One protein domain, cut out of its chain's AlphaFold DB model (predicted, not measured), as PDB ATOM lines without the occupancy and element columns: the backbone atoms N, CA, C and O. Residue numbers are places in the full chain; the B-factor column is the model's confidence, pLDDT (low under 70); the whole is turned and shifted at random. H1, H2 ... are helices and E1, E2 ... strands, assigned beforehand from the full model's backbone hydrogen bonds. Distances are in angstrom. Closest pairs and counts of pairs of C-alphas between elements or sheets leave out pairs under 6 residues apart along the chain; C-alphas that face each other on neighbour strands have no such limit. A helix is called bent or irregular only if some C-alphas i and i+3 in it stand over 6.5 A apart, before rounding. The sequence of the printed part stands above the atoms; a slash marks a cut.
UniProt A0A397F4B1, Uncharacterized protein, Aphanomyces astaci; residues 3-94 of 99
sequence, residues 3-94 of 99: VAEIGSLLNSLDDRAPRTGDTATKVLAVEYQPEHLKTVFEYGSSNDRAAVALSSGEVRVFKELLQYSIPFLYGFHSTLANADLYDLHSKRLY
ATOM      1  N   VAL A   3      -2.277  64.604   7.306       39.34
ATOM      2  CA  VAL A   3      -1.845  63.196   7.409       39.34
ATOM      3  C   VAL A   3      -1.689  62.756   8.875       39.34
ATOM      4  O   VAL A   3      -1.755  61.570   9.180       39.34
ATOM      5  N   ALA A   4      -1.515  63.708   9.799       39.75
ATOM      6  CA  ALA A   4      -1.282  63.424  11.216       39.75
ATOM      7  C   ALA A   4      -2.559  63.016  11.979       39.75
ATOM      8  O   ALA A   4      -2.485  62.192  12.886       39.75
ATOM      9  N   GLU A   5      -3.727  63.542  11.597       44.44
ATOM     10  CA  GLU A   5      -5.001  63.265  12.283       44.44
ATOM     11  C   GLU A   5      -5.556  61.872  11.973       44.44
ATOM     12  O   GLU A   5      -6.055  61.194  12.868       44.44
ATOM     13  N   ILE A   6      -5.358  61.384  10.744       48.38
ATOM     14  CA  ILE A   6      -5.723  60.012  10.365       48.38
ATOM     15  C   ILE A   6      -4.898  59.001  11.180       48.38
ATOM     16  O   ILE A   6      -5.433  58.011  11.672       48.38
ATOM     17  N   GLY A   7      -3.611  59.286  11.422       48.78
ATOM     18  CA  GLY A   7      -2.763  58.464  12.293       48.78
ATOM     19  C   GLY A   7      -3.263  58.379  13.743       48.78
ATOM     20  O   GLY A   7      -3.139  57.335  14.377       48.78
ATOM     21  N   SER A   8      -3.886  59.445  14.256       50.38
ATOM     22  CA  SER A   8      -4.445  59.489  15.614       50.38
ATOM     23  C   SER A   8      -5.695  58.615  15.770       50.38
ATOM     24  O   SER A   8      -5.845  57.930  16.782       50.38
ATOM     25  N   LEU A   9      -6.588  58.609  14.775       49.38
ATOM     26  CA  LEU A   9      -7.796  57.774  14.791       49.38
ATOM     27  C   LEU A   9      -7.458  56.282  14.659       49.38
ATOM     28  O   LEU A   9      -8.057  55.446  15.336       49.38
ATOM     29  N   LEU A  10      -6.436  55.962  13.862       51.34
ATOM     30  CA  LEU A  10      -5.922  54.600  13.707       51.34
ATOM     31  C   LEU A  10      -5.315  54.050  15.008       51.34
ATOM     32  O   LEU A  10      -5.555  52.891  15.331       51.34
ATOM     33  N   ASN A  11      -4.614  54.876  15.795       48.84
ATOM     34  CA  ASN A  11      -4.101  54.467  17.111       48.84
ATOM     35  C   ASN A  11      -5.233  54.200  18.125       48.84
ATOM     36  O   ASN A  11      -5.145  53.280  18.929       48.84
ATOM     37  N   SER A  12      -6.331  54.960  18.051       46.28
ATOM     38  CA  SER A  12      -7.528  54.756  18.886       46.28
ATOM     39  C   SER A  12      -8.287  53.462  18.541       46.28
ATOM     40  O   SER A  12      -8.906  52.844  19.409       46.28
ATOM     41  N   LEU A  13      -8.254  53.038  17.275       53.78
ATOM     42  CA  LEU A  13      -8.816  51.757  16.833       53.78
ATOM     43  C   LEU A  13      -7.946  50.562  17.268       53.78
ATOM     44  O   LEU A  13      -8.493  49.497  17.555       53.78
ATOM     45  N   ASP A  14      -6.629  50.754  17.373       53.09
ATOM     46  CA  ASP A  14      -5.662  49.735  17.809       53.09
ATOM     47  C   ASP A  14      -5.830  49.375  19.302       53.09
ATOM     48  O   ASP A  14      -5.827  48.199  19.665       53.09
ATOM     49  N   ASP A  15      -6.119  50.360  20.164       50.59
ATOM     50  CA  ASP A  15      -6.383  50.142  21.602       50.59
ATOM     51  C   ASP A  15      -7.710  49.411  21.892       50.59
ATOM     52  O   ASP A  15      -7.923  48.897  22.995       50.59
ATOM     53  N   ARG A  16      -8.621  49.344  20.911       47.16
ATOM     54  CA  ARG A  16      -9.916  48.644  21.020       47.16
ATOM     55  C   ARG A  16      -9.946  47.283  20.329       47.16
ATOM     56  O   ARG A  16     -10.935  46.564  20.486       47.16
ATOM     57  N   ALA A  17      -8.904  46.916  19.588       47.91
ATOM     58  CA  ALA A  17      -8.841  45.636  18.899       47.91
ATOM     59  C   ALA A  17      -8.370  44.529  19.864       47.91
ATOM     60  O   ALA A  17      -7.320  44.664  20.501       47.91
ATOM     61  N   PRO A  18      -9.092  43.398  19.985       42.88
ATOM     62  CA  PRO A  18      -8.553  42.233  20.670       42.88
ATOM     63  C   PRO A  18      -7.280  41.805  19.936       42.88
ATOM     64  O   PRO A  18      -7.311  41.545  18.732       42.88
ATOM     65  N   ARG A  19      -6.151  41.727  20.649       51.00
ATOM     66  CA  ARG A  19      -4.910  41.142  20.124       51.00
ATOM     67  C   ARG A  19      -5.090  39.629  19.996       51.00
ATOM     68  O   ARG A  19      -4.638  38.862  20.841       51.00
ATOM     69  N   THR A  20      -5.804  39.200  18.965       45.19
ATOM     70  CA  THR A  20      -5.998  37.791  18.615       45.19
ATOM     71  C   THR A  20      -5.040  37.412  17.496       45.19
ATOM     72  O   THR A  20      -5.024  38.036  16.438       45.19
ATOM     73  N   GLY A  21      -4.199  36.414  17.770       42.03
ATOM     74  CA  GLY A  21      -3.194  35.905  16.845       42.03
ATOM     75  C   GLY A  21      -3.762  35.402  15.514       42.03
ATOM     76  O   GLY A  21      -4.904  34.952  15.426       42.03
ATOM     77  N   ASP A  22      -2.916  35.492  14.489       46.97
ATOM     78  CA  ASP A  22      -2.929  34.737  13.224       46.97
ATOM     79  C   ASP A  22      -4.227  34.660  12.400       46.97
ATOM     80  O   ASP A  22      -4.370  33.826  11.508       46.97
ATOM     81  N   THR A  23      -5.160  35.586  12.602       55.25
ATOM     82  CA  THR A  23      -6.295  35.799  11.695       55.25
ATOM     83  C   THR A  23      -6.137  37.155  11.024       55.25
ATOM     84  O   THR A  23      -6.087  38.187  11.692       55.25
ATOM     85  N   ALA A  24      -6.024  37.163   9.690       71.12
ATOM     86  CA  ALA A  24      -5.969  38.391   8.899       71.12
ATOM     87  C   ALA A  24      -7.274  39.176   9.100       71.12
ATOM     88  O   ALA A  24      -8.272  38.947   8.418       71.12
ATOM     89  N   THR A  25      -7.268  40.063  10.090       79.81
ATOM     90  CA  THR A  25      -8.427  40.869  10.459       79.81
ATOM     91  C   THR A  25      -8.681  41.867   9.341       79.81
ATOM     92  O   THR A  25      -7.774  42.585   8.913       79.81
ATOM     93  N   LYS A  26      -9.919  41.877   8.849       85.75
ATOM     94  CA  LYS A  26     -10.407  42.846   7.872       85.75
ATOM     95  C   LYS A  26     -11.427  43.735   8.561       85.75
ATOM     96  O   LYS A  26     -12.351  43.232   9.195       85.75
ATOM     97  N   VAL A  27     -11.253  45.038   8.427       88.88
ATOM     98  CA  VAL A  27     -12.129  46.056   9.000       88.88
ATOM     99  C   VAL A  27     -12.757  46.833   7.855       88.88
ATOM    100  O   VAL A  27     -12.063  47.220   6.919       88.88
ATOM    101  N   LEU A  28     -14.069  47.045   7.935       91.69
ATOM    102  CA  LEU A  28     -14.787  48.010   7.113       91.69
ATOM    103  C   LEU A  28     -15.397  49.047   8.058       91.69
ATOM    104  O   LEU A  28     -16.310  48.725   8.818       91.69
ATOM    105  N   ALA A  29     -14.873  50.266   8.033       91.69
ATOM    106  CA  ALA A  29     -15.372  51.395   8.802       91.69
ATOM    107  C   ALA A  29     -16.212  52.310   7.907       91.69
ATOM    108  O   ALA A  29     -15.879  52.532   6.742       91.69
ATOM    109  N   VAL A  30     -17.308  52.831   8.457       93.69
ATOM    110  CA  VAL A  30     -18.178  53.798   7.784       93.69
ATOM    111  C   VAL A  30     -18.394  54.971   8.726       93.69
ATOM    112  O   VAL A  30     -18.967  54.796   9.801       93.69
ATOM    113  N   GLU A  31     -17.947  56.157   8.326       95.38
ATOM    114  CA  GLU A  31     -17.997  57.360   9.157       95.38
ATOM    115  C   GLU A  31     -18.531  58.552   8.363       95.38
ATOM    116  O   GLU A  31     -18.162  58.767   7.209       95.38
ATOM    117  N   TYR A  32     -19.419  59.336   8.975       95.00
ATOM    118  CA  TYR A  32     -19.867  60.605   8.410       95.00
ATOM    119  C   TYR A  32     -18.996  61.746   8.934       95.00
ATOM    120  O   TYR A  32     -18.924  61.958  10.140       95.00
ATOM    121  N   GLN A  33     -18.387  62.487   8.012       93.44
ATOM    122  CA  GLN A  33     -17.524  63.636   8.268       93.44
ATOM    123  C   GLN A  33     -18.313  64.929   8.009       93.44
ATOM    124  O   GLN A  33     -18.463  65.335   6.845       93.44
ATOM    125  N   PRO A  34     -18.879  65.568   9.052       89.94
ATOM    126  CA  PRO A  34     -19.743  66.737   8.898       89.94
ATOM    127  C   PRO A  34     -19.011  67.946   8.304       89.94
ATOM    128  O   PRO A  34     -19.603  68.694   7.528       89.94
ATOM    129  N   GLU A  35     -17.723  68.114   8.597       92.62
ATOM    130  CA  GLU A  35     -16.874  69.186   8.069       92.62
ATOM    131  C   GLU A  35     -16.691  69.116   6.547       92.62
ATOM    132  O   GLU A  35     -16.494  70.137   5.887       92.62
ATOM    133  N   HIS A  36     -16.797  67.915   5.978       87.88
ATOM    134  CA  HIS A  36     -16.643  67.672   4.547       87.88
ATOM    135  C   HIS A  36     -17.960  67.325   3.854       87.88
ATOM    136  O   HIS A  36     -17.984  67.220   2.628       87.88
ATOM    137  N   LEU A  37     -19.051  67.171   4.615       91.19
ATOM    138  CA  LEU A  37     -20.362  66.723   4.140       91.19
ATOM    139  C   LEU A  37     -20.278  65.413   3.336       91.19
ATOM    140  O   LEU A  37     -20.989  65.228   2.343       91.19
ATOM    141  N   LYS A  38     -19.401  64.500   3.766       95.44
ATOM    142  CA  LYS A  38     -19.149  63.214   3.105       95.44
ATOM    143  C   LYS A  38     -19.228  62.055   4.085       95.44
ATOM    144  O   LYS A  38     -18.943  62.207   5.267       95.44
ATOM    145  N   THR A  39     -19.574  60.884   3.571       94.88
ATOM    146  CA  THR A  39     -19.443  59.610   4.278       94.88
ATOM    147  C   THR A  39     -18.253  58.856   3.708       94.88
ATOM    148  O   THR A  39     -18.189  58.619   2.500       94.88
ATOM    149  N   VAL A  40     -17.312  58.476   4.562       95.44
ATOM    150  CA  VAL A  40     -16.115  57.727   4.190       95.44
ATOM    151  C   VAL A  40     -16.324  56.254   4.512       95.44
ATOM    152  O   VAL A  40     -16.739  55.907   5.614       95.44
ATOM    153  N   PHE A  41     -16.039  55.401   3.534       94.62
ATOM    154  CA  PHE A  41     -15.955  53.955   3.680       94.62
ATOM    155  C   PHE A  41     -14.479  53.580   3.611       94.62
ATOM    156  O   PHE A  41     -13.852  53.762   2.567       94.62
ATOM    157  N   GLU A  42     -13.928  53.074   4.708       93.06
ATOM    158  CA  GLU A  42     -12.536  52.640   4.794       93.06
ATOM    159  C   GLU A  42     -12.474  51.131   4.995       93.06
ATOM    160  O   GLU A  42     -13.041  50.579   5.935       93.06
ATOM    161  N   TYR A  43     -11.762  50.462   4.100       89.56
ATOM    162  CA  TYR A  43     -11.383  49.069   4.218       89.56
ATOM    163  C   TYR A  43      -9.918  48.979   4.642       89.56
ATOM    164  O   TYR A  43      -9.039  49.561   4.005       89.56
ATOM    165  N   GLY A  44      -9.655  48.207   5.693       88.06
ATOM    166  CA  GLY A  44      -8.314  47.931   6.190       88.06
ATOM    167  C   GLY A  44      -8.087  46.442   6.424       88.06
ATOM    168  O   GLY A  44      -8.919  45.748   7.002       88.06
ATOM    169  N   SER A  45      -6.931  45.955   5.993       86.12
ATOM    170  CA  SER A  45      -6.380  44.626   6.260       86.12
ATOM    171  C   SER A  45      -4.889  44.778   6.583       86.12
ATOM    172  O   SER A  45      -4.297  45.829   6.345       86.12
ATOM    173  N   SER A  46      -4.249  43.709   7.063       80.50
ATOM    174  CA  SER A  46      -2.794  43.681   7.301       80.50
ATOM    175  C   SER A  46      -1.938  44.142   6.108       80.50
ATOM    176  O   SER A  46      -0.904  44.767   6.317       80.50
ATOM    177  N   ASN A  47      -2.379  43.869   4.873       77.56
ATOM    178  CA  ASN A  47      -1.602  44.108   3.651       77.56
ATOM    179  C   ASN A  47      -2.270  45.071   2.659       77.56
ATOM    180  O   ASN A  47      -1.698  45.339   1.608       77.56
ATOM    181  N   ASP A  48      -3.490  45.531   2.940       80.44
ATOM    182  CA  ASP A  48      -4.280  46.290   1.972       80.44
ATOM    183  C   ASP A  48      -5.152  47.326   2.674       80.44
ATOM    184  O   ASP A  48      -5.702  47.063   3.747       80.44
ATOM    185  N   ARG A  49      -5.251  48.506   2.071       85.25
ATOM    186  CA  ARG A  49      -6.060  49.618   2.559       85.25
ATOM    187  C   ARG A  49      -6.679  50.344   1.380       85.25
ATOM    188  O   ARG A  49      -5.986  50.721   0.440       85.25
ATOM    189  N   ALA A  50      -7.974  50.599   1.476       88.38
ATOM    190  CA  ALA A  50      -8.714  51.363   0.489       88.38
ATOM    191  C   ALA A  50      -9.720  52.265   1.196       88.38
ATOM    192  O   ALA A  50     -10.343  51.854   2.169       88.38
ATOM    193  N   ALA A  51      -9.905  53.481   0.694       92.38
ATOM    194  CA  ALA A  51     -10.914  54.392   1.208       92.38
ATOM    195  C   ALA A  51     -11.646  55.075   0.055       92.38
ATOM    196  O   ALA A  51     -11.036  55.447  -0.950       92.38
ATOM    197  N   VAL A  52     -12.953  55.260   0.212       93.31
ATOM    198  CA  VAL A  52     -13.784  56.037  -0.708       93.31
ATOM    199  C   VAL A  52     -14.659  56.999   0.083       93.31
ATOM    200  O   VAL A  52     -15.242  56.634   1.099       93.31
ATOM    201  N   ALA A  53     -14.740  58.243  -0.384       95.44
ATOM    202  CA  ALA A  53     -15.560  59.279   0.226       95.44
ATOM    203  C   ALA A  53     -16.737  59.604  -0.695       95.44
ATOM    204  O   ALA A  53     -16.534  60.070  -1.816       95.44
ATOM    205  N   LEU A  54     -17.950  59.374  -0.206       95.44
ATOM    206  CA  LEU A  54     -19.195  59.562  -0.937       95.44
ATOM    207  C   LEU A  54     -19.944  60.792  -0.419       95.44
ATOM    208  O   LEU A  54     -19.993  61.057   0.782       95.44
ATOM    209  N   SER A  55     -20.557  61.539  -1.326       96.50
ATOM    210  CA  SER A  55     -21.549  62.568  -1.009       96.50
ATOM    211  C   SER A  55     -22.868  61.956  -0.526       96.50
ATOM    212  O   SER A  55     -23.130  60.767  -0.704       96.50
ATOM    213  N   SER A  56     -23.758  62.779   0.034       93.25
ATOM    214  CA  SER A  56     -25.078  62.325   0.503       93.25
ATOM    215  C   SER A  56     -25.926  61.664  -0.593       93.25
ATOM    216  O   SER A  56     -26.614  60.676  -0.327       93.25
ATOM    217  N   GLY A  57     -25.859  62.173  -1.828       95.31
ATOM    218  CA  GLY A  57     -26.549  61.591  -2.981       95.31
ATOM    219  C   GLY A  57     -25.993  60.219  -3.357       95.31
ATOM    220  O   GLY A  57     -26.757  59.280  -3.561       95.31
ATOM    221  N   GLU A  58     -24.670  60.072  -3.374       97.00
ATOM    222  CA  GLU A  58     -24.009  58.797  -3.680       97.00
ATOM    223  C   GLU A  58     -24.266  57.747  -2.592       97.00
ATOM    224  O   GLU A  58     -24.567  56.598  -2.909       97.00
ATOM    225  N   VAL A  59     -24.245  58.139  -1.314       96.44
ATOM    226  CA  VAL A  59     -24.605  57.259  -0.187       96.44
ATOM    227  C   VAL A  59     -26.050  56.780  -0.304       96.44
ATOM    228  O   VAL A  59     -26.336  55.608  -0.055       96.44
ATOM    229  N   ARG A  60     -26.969  57.667  -0.705       96.50
ATOM    230  CA  ARG A  60     -28.368  57.303  -0.936       96.50
ATOM    231  C   ARG A  60     -28.491  56.249  -2.036       96.50
ATOM    232  O   ARG A  60     -29.132  55.229  -1.804       96.50
ATOM    233  N   VAL A  61     -27.857  56.469  -3.187       97.38
ATOM    234  CA  VAL A  61     -27.872  55.509  -4.305       97.38
ATOM    235  C   VAL A  61     -27.250  54.175  -3.885       97.38
ATOM    236  O   VAL A  61     -27.828  53.121  -4.139       97.38
ATOM    237  N   PHE A  62     -26.116  54.198  -3.177       95.31
ATOM    238  CA  PHE A  62     -25.475  52.991  -2.655       95.31
ATOM    239  C   PHE A  62     -26.406  52.194  -1.729       95.31
ATOM    240  O   PHE A  62     -26.541  50.980  -1.882       95.31
ATOM    241  N   LYS A  63     -27.107  52.872  -0.812       95.12
ATOM    242  CA  LYS A  63     -28.102  52.245   0.069       95.12
ATOM    243  C   LYS A  63     -29.247  51.612  -0.725       95.12
ATOM    244  O   LYS A  63     -29.641  50.491  -0.415       95.12
ATOM    245  N   GLU A  64     -29.783  52.315  -1.718       96.62
ATOM    246  CA  GLU A  64     -30.883  51.820  -2.556       96.62
ATOM    247  C   GLU A  64     -30.464  50.556  -3.329       96.62
ATOM    248  O   GLU A  64     -31.190  49.561  -3.319       96.62
ATOM    249  N   LEU A  65     -29.255  50.539  -3.902       96.25
ATOM    250  CA  LEU A  65     -28.694  49.363  -4.578       96.25
ATOM    251  C   LEU A  65     -28.444  48.192  -3.615       96.25
ATOM    252  O   LEU A  65     -28.757  47.044  -3.938       96.25
ATOM    253  N   LEU A  66     -27.923  48.463  -2.416       92.88
ATOM    254  CA  LEU A  66     -27.716  47.430  -1.400       92.88
ATOM    255  C   LEU A  66     -29.056  46.814  -0.974       92.88
ATOM    256  O   LEU A  66     -29.200  45.595  -0.952       92.88
ATOM    257  N   GLN A  67     -30.064  47.645  -0.713       92.25
ATOM    258  CA  GLN A  67     -31.396  47.185  -0.337       92.25
ATOM    259  C   GLN A  67     -32.066  46.379  -1.456       92.25
ATOM    260  O   GLN A  67     -32.674  45.346  -1.181       92.25
ATOM    261  N   TYR A  68     -31.921  46.815  -2.710       90.69
ATOM    262  CA  TYR A  68     -32.429  46.085  -3.869       90.69
ATOM    263  C   TYR A  68     -31.746  44.724  -4.047       90.69
ATOM    264  O   TYR A  68     -32.405  43.761  -4.420       90.69
ATOM    265  N   SER A  69     -30.444  44.618  -3.766       90.12
ATOM    266  CA  SER A  69     -29.675  43.383  -3.984       90.12
ATOM    267  C   SER A  69     -29.875  42.311  -2.906       90.12
ATOM    268  O   SER A  69     -29.744  41.125  -3.209       90.12
ATOM    269  N   ILE A  70     -30.250  42.684  -1.677       89.81
ATOM    270  CA  ILE A  70     -30.445  41.755  -0.547       89.81
ATOM    271  C   ILE A  70     -31.349  40.554  -0.902       89.81
ATOM    272  O   ILE A  70     -30.897  39.418  -0.734       89.81
ATOM    273  N   PRO A  71     -32.572  40.726  -1.445       85.25
ATOM    274  CA  PRO A  71     -33.424  39.592  -1.813       85.25
ATOM    275  C   PRO A  71     -32.783  38.644  -2.835       85.25
ATOM    276  O   PRO A  71     -33.004  37.433  -2.794       85.25
ATOM    277  N   PHE A  72     -31.966  39.179  -3.743       83.25
ATOM    278  CA  PHE A  72     -31.271  38.376  -4.742       83.25
ATOM    279  C   PHE A  72     -30.145  37.555  -4.106       83.25
ATOM    280  O   PHE A  72     -30.060  36.357  -4.367       83.25
ATOM    281  N   LEU A  73     -29.360  38.159  -3.207       84.25
ATOM    282  CA  LEU A  73     -28.278  37.488  -2.475       84.25
ATOM    283  C   LEU A  73     -28.780  36.353  -1.571       84.25
ATOM    284  O   LEU A  73     -28.118  35.327  -1.459       84.25
ATOM    285  N   TYR A  74     -29.965  36.504  -0.975       82.38
ATOM    286  CA  TYR A  74     -30.597  35.455  -0.163       82.38
ATOM    287  C   TYR A  74     -31.365  34.402  -0.981       82.38
ATOM    288  O   TYR A  74     -31.967  33.500  -0.405       82.38
ATOM    289  N   GLY A  75     -31.377  34.496  -2.315       76.00
ATOM    290  CA  GLY A  75     -32.095  33.539  -3.162       76.00
ATOM    291  C   GLY A  75     -33.622  33.706  -3.173       76.00
ATOM    292  O   GLY A  75     -34.312  32.890  -3.782       76.00
ATOM    293  N   PHE A  76     -34.173  34.767  -2.570       69.56
ATOM    294  CA  PHE A  76     -35.623  35.026  -2.552       69.56
ATOM    295  C   PHE A  76     -36.199  35.376  -3.930       69.56
ATOM    296  O   PHE A  76     -37.394  35.211  -4.179       69.56
ATOM    297  N   HIS A  77     -35.351  35.815  -4.858       59.66
ATOM    298  CA  HIS A  77     -35.733  35.982  -6.258       59.66
ATOM    299  C   HIS A  77     -36.196  34.657  -6.893       59.66
ATOM    300  O   HIS A  77     -37.152  34.654  -7.665       59.66
ATOM    301  N   SER A  78     -35.597  33.523  -6.507       55.03
ATOM    302  CA  SER A  78     -36.004  32.192  -6.968       55.03
ATOM    303  C   SER A  78     -37.342  31.762  -6.371       55.03
ATOM    304  O   SER A  78     -38.131  31.113  -7.047       55.03
ATOM    305  N   THR A  79     -37.647  32.128  -5.121       55.38
ATOM    306  CA  THR A  79     -38.942  31.791  -4.502       55.38
ATOM    307  C   THR A  79     -40.096  32.608  -5.075       55.38
ATOM    308  O   THR A  79     -41.173  32.057  -5.277       55.38
ATOM    309  N   LEU A  80     -39.872  33.890  -5.386       55.34
ATOM    310  CA  LEU A  80     -40.890  34.753  -5.994       55.34
ATOM    311  C   LEU A  80     -41.138  34.391  -7.467       55.34
ATOM    312  O   LEU A  80     -42.287  34.224  -7.855       55.34
ATOM    313  N   ALA A  81     -40.085  34.157  -8.260       57.41
ATOM    314  CA  ALA A  81     -40.239  33.727  -9.655       57.41
ATOM    315  C   ALA A  81     -40.918  32.349  -9.781       57.41
ATOM    316  O   ALA A  81     -41.682  32.105 -10.713       57.41
ATOM    317  N   ASN A  82     -40.671  31.446  -8.827       52.91
ATOM    318  CA  ASN A  82     -41.341  30.150  -8.798       52.91
ATOM    319  C   ASN A  82     -42.800  30.253  -8.337       52.91
ATOM    320  O   ASN A  82     -43.619  29.476  -8.818       52.91
ATOM    321  N   ALA A  83     -43.152  31.193  -7.452       56.25
ATOM    322  CA  ALA A  83     -44.543  31.409  -7.045       56.25
ATOM    323  C   ALA A  83     -45.434  31.775  -8.245       56.25
ATOM    324  O   ALA A  83     -46.503  31.189  -8.407       56.25
ATOM    325  N   ASP A  84     -44.943  32.638  -9.138       58.59
ATOM    326  CA  ASP A  84     -45.648  33.000 -10.373       58.59
ATOM    327  C   ASP A  84     -45.789  31.806 -11.338       58.59
ATOM    328  O   ASP A  84     -46.819  31.639 -11.994       58.59
ATOM    329  N   LEU A  85     -44.782  30.925 -11.401       58.09
ATOM    330  CA  LEU A  85     -44.836  29.702 -12.209       58.09
ATOM    331  C   LEU A  85     -45.812  28.659 -11.644       58.09
ATOM    332  O   LEU A  85     -46.515  28.010 -12.421       58.09
ATOM    333  N   TYR A  86     -45.885  28.499 -10.319       58.47
ATOM    334  CA  TYR A  86     -46.864  27.616  -9.682       58.47
ATOM    335  C   TYR A  86     -48.294  28.148  -9.832       58.47
ATOM    336  O   TYR A  86     -49.190  27.357 -10.121       58.47
ATOM    337  N   ASP A  87     -48.510  29.462  -9.715       58.88
ATOM    338  CA  ASP A  87     -49.820  30.082  -9.953       58.88
ATOM    339  C   ASP A  87     -50.268  29.886 -11.413       58.88
ATOM    340  O   ASP A  87     -51.376  29.410 -11.668       58.88
ATOM    341  N   LEU A  88     -49.374  30.115 -12.383       60.38
ATOM    342  CA  LEU A  88     -49.653  29.890 -13.804       60.38
ATOM    343  C   LEU A  88     -49.929  28.411 -14.128       60.38
ATOM    344  O   LEU A  88     -50.820  28.105 -14.923       60.38
ATOM    345  N   HIS A  89     -49.181  27.486 -13.523       59.66
ATOM    346  CA  HIS A  89     -49.407  26.052 -13.697       59.66
ATOM    347  C   HIS A  89     -50.728  25.607 -13.052       59.66
ATOM    348  O   HIS A  89     -51.456  24.812 -13.644       59.66
ATOM    349  N   SER A  90     -51.083  26.156 -11.886       59.84
ATOM    350  CA  SER A  90     -52.358  25.875 -11.217       59.84
ATOM    351  C   SER A  90     -53.557  26.341 -12.051       59.84
ATOM    352  O   SER A  90     -54.461  25.546 -12.299       59.84
ATOM    353  N   LYS A  91     -53.502  27.559 -12.607       60.41
ATOM    354  CA  LYS A  91     -54.525  28.123 -13.505       60.41
ATOM    355  C   LYS A  91     -54.672  27.345 -14.811       60.41
ATOM    356  O   LYS A  91     -55.739  27.349 -15.412       60.41
ATOM    357  N   ARG A  92     -53.606  26.682 -15.267       62.56
ATOM    358  CA  ARG A  92     -53.625  25.869 -16.491       62.56
ATOM    359  C   ARG A  92     -54.176  24.455 -16.256       62.56
ATOM    360  O   ARG A  92     -54.731  23.885 -17.189       62.56
ATOM    361  N   LEU A  93     -54.023  23.887 -15.055       62.31
ATOM    362  CA  LEU A  93     -54.557  22.557 -14.714       62.31
ATOM    363  C   LEU A  93     -55.974  22.587 -14.131       62.31
ATOM    364  O   LEU A  93     -56.698  21.607 -14.281       62.31
ATOM    365  N   TYR A  94     -56.364  23.684 -13.490       63.88
ATOM    366  CA  TYR A  94     -57.696  23.891 -12.932       63.88
ATOM    367  C   TYR A  94     -58.217  25.249 -13.407       63.88
ATOM    368  O   TYR A  94     -58.164  26.220 -12.647       63.88
TER     369      TYR A  94
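AT A GLANCE: This is residues 3 to 94 of the 99 residues of an uncharacterized protein of Aphanomyces astaci (UniProt A0A397F4B1). A small, twisted sheet of three strands, E1, E2 and E3, has a long arm of two helices on one side and a lone helix on the other. The arm is H2, which starts straight from the end of E3, and then H3, which continues outward after a corner; H1, far from the arm, hangs clear of the sheet on a long loop, residues 15 to 26. The printed part has 92 residues, with three named helices and three named strands in the order H1, E1, E2, E3, H2, H3; the sheet's order is E1, E2, E3, all antiparallel, and the class is mixed, helices and strands. The whole is extended, with a radius of gyration of the C-alphas of 21.8 A, and its outline is flat, spanning 72 by 37 by 19 A, the arm making much of the length.

IN THESE COORDINATES: The sheet is made of E1, residues 27 to 33, E2, residues 38 to 44, and E3, residues 49 to 55. From first to last C-alpha they measure 18.4 A, 19.0 A and 20.5 A. E1 begins at C-alpha 27, at (-12.129, 46.056, 9.000). H2 follows E3 with no residue between, residues 56 to 73, 25.2 A long, and H3 takes residues 76 to 93, 25.7 A long. H2 is only just irregular: C-alphas 68 and 71 are 6.9 A apart. H3 ends at C-alpha 93, at (-54.557, 22.557, -14.714). H1, residues 3 to 14, is 17.4 A long and begins at C-alpha 3, at (-1.845, 63.196, 7.409).

HOW THE PARTS SIT: The three strands form a meander, each strand the antiparallel neighbour of the one before, with E2 as the inner strand and E1 and E3 as the edge strands. E1 and E2 are a hairpin, their directions at 162 degrees; N 29 and O 42 are 2.8 A apart and N 40 and O 31 are 2.8 A apart, both within hydrogen-bond range. E2 and E3 are a hairpin too, at 166 degrees, with N 41 and O 52 at 2.8 A and N 50 and O 43 at 2.9 A, within hydrogen-bond range. H2 is on the sheet but only grazes it, with its residues 56 to 62. The closest C-alphas of E2 and H2 are those of Lys 38 and Ser 56, 6.5 A apart. H2 and H3 are close but not clearly touching, the closest C-alphas being those of Pro 71 and His 77, 6.2 A apart. They run the same way at a steep tilt of 51 degrees. H3 is not on the sheet, and it is apart from E1, E2 and E3. H1 is not on the sheet either, and it is apart from E2, E3, H2 and H3. In H3 every O i to N i+4 pair is within hydrogen-bond range; in H1 it is 7 of 8 and in H2 12 of 14.

THE WHOLE: The two C-alphas farthest apart are those of Ala 4 and Tyr 94, 73.0 A. Residues 3 to 16, 63 to 68 and 81 to 94 stand free; without them the body has 58 residues and spans 44 by 37 by 18 A. The printed part has no cut. The link from H1 to E1, 12 residues, is long; the links E1 to E2, E2 to E3, E3 to H2 and H2 to H3 are tight. The mean pLDDT of the printed part is 74.2, and residues 3 to 23 and 76 to 94 are under 70. H1 has a mean of 48 and H3 of 59, while E1, E2 and H2 each have 93 and E3 has 92.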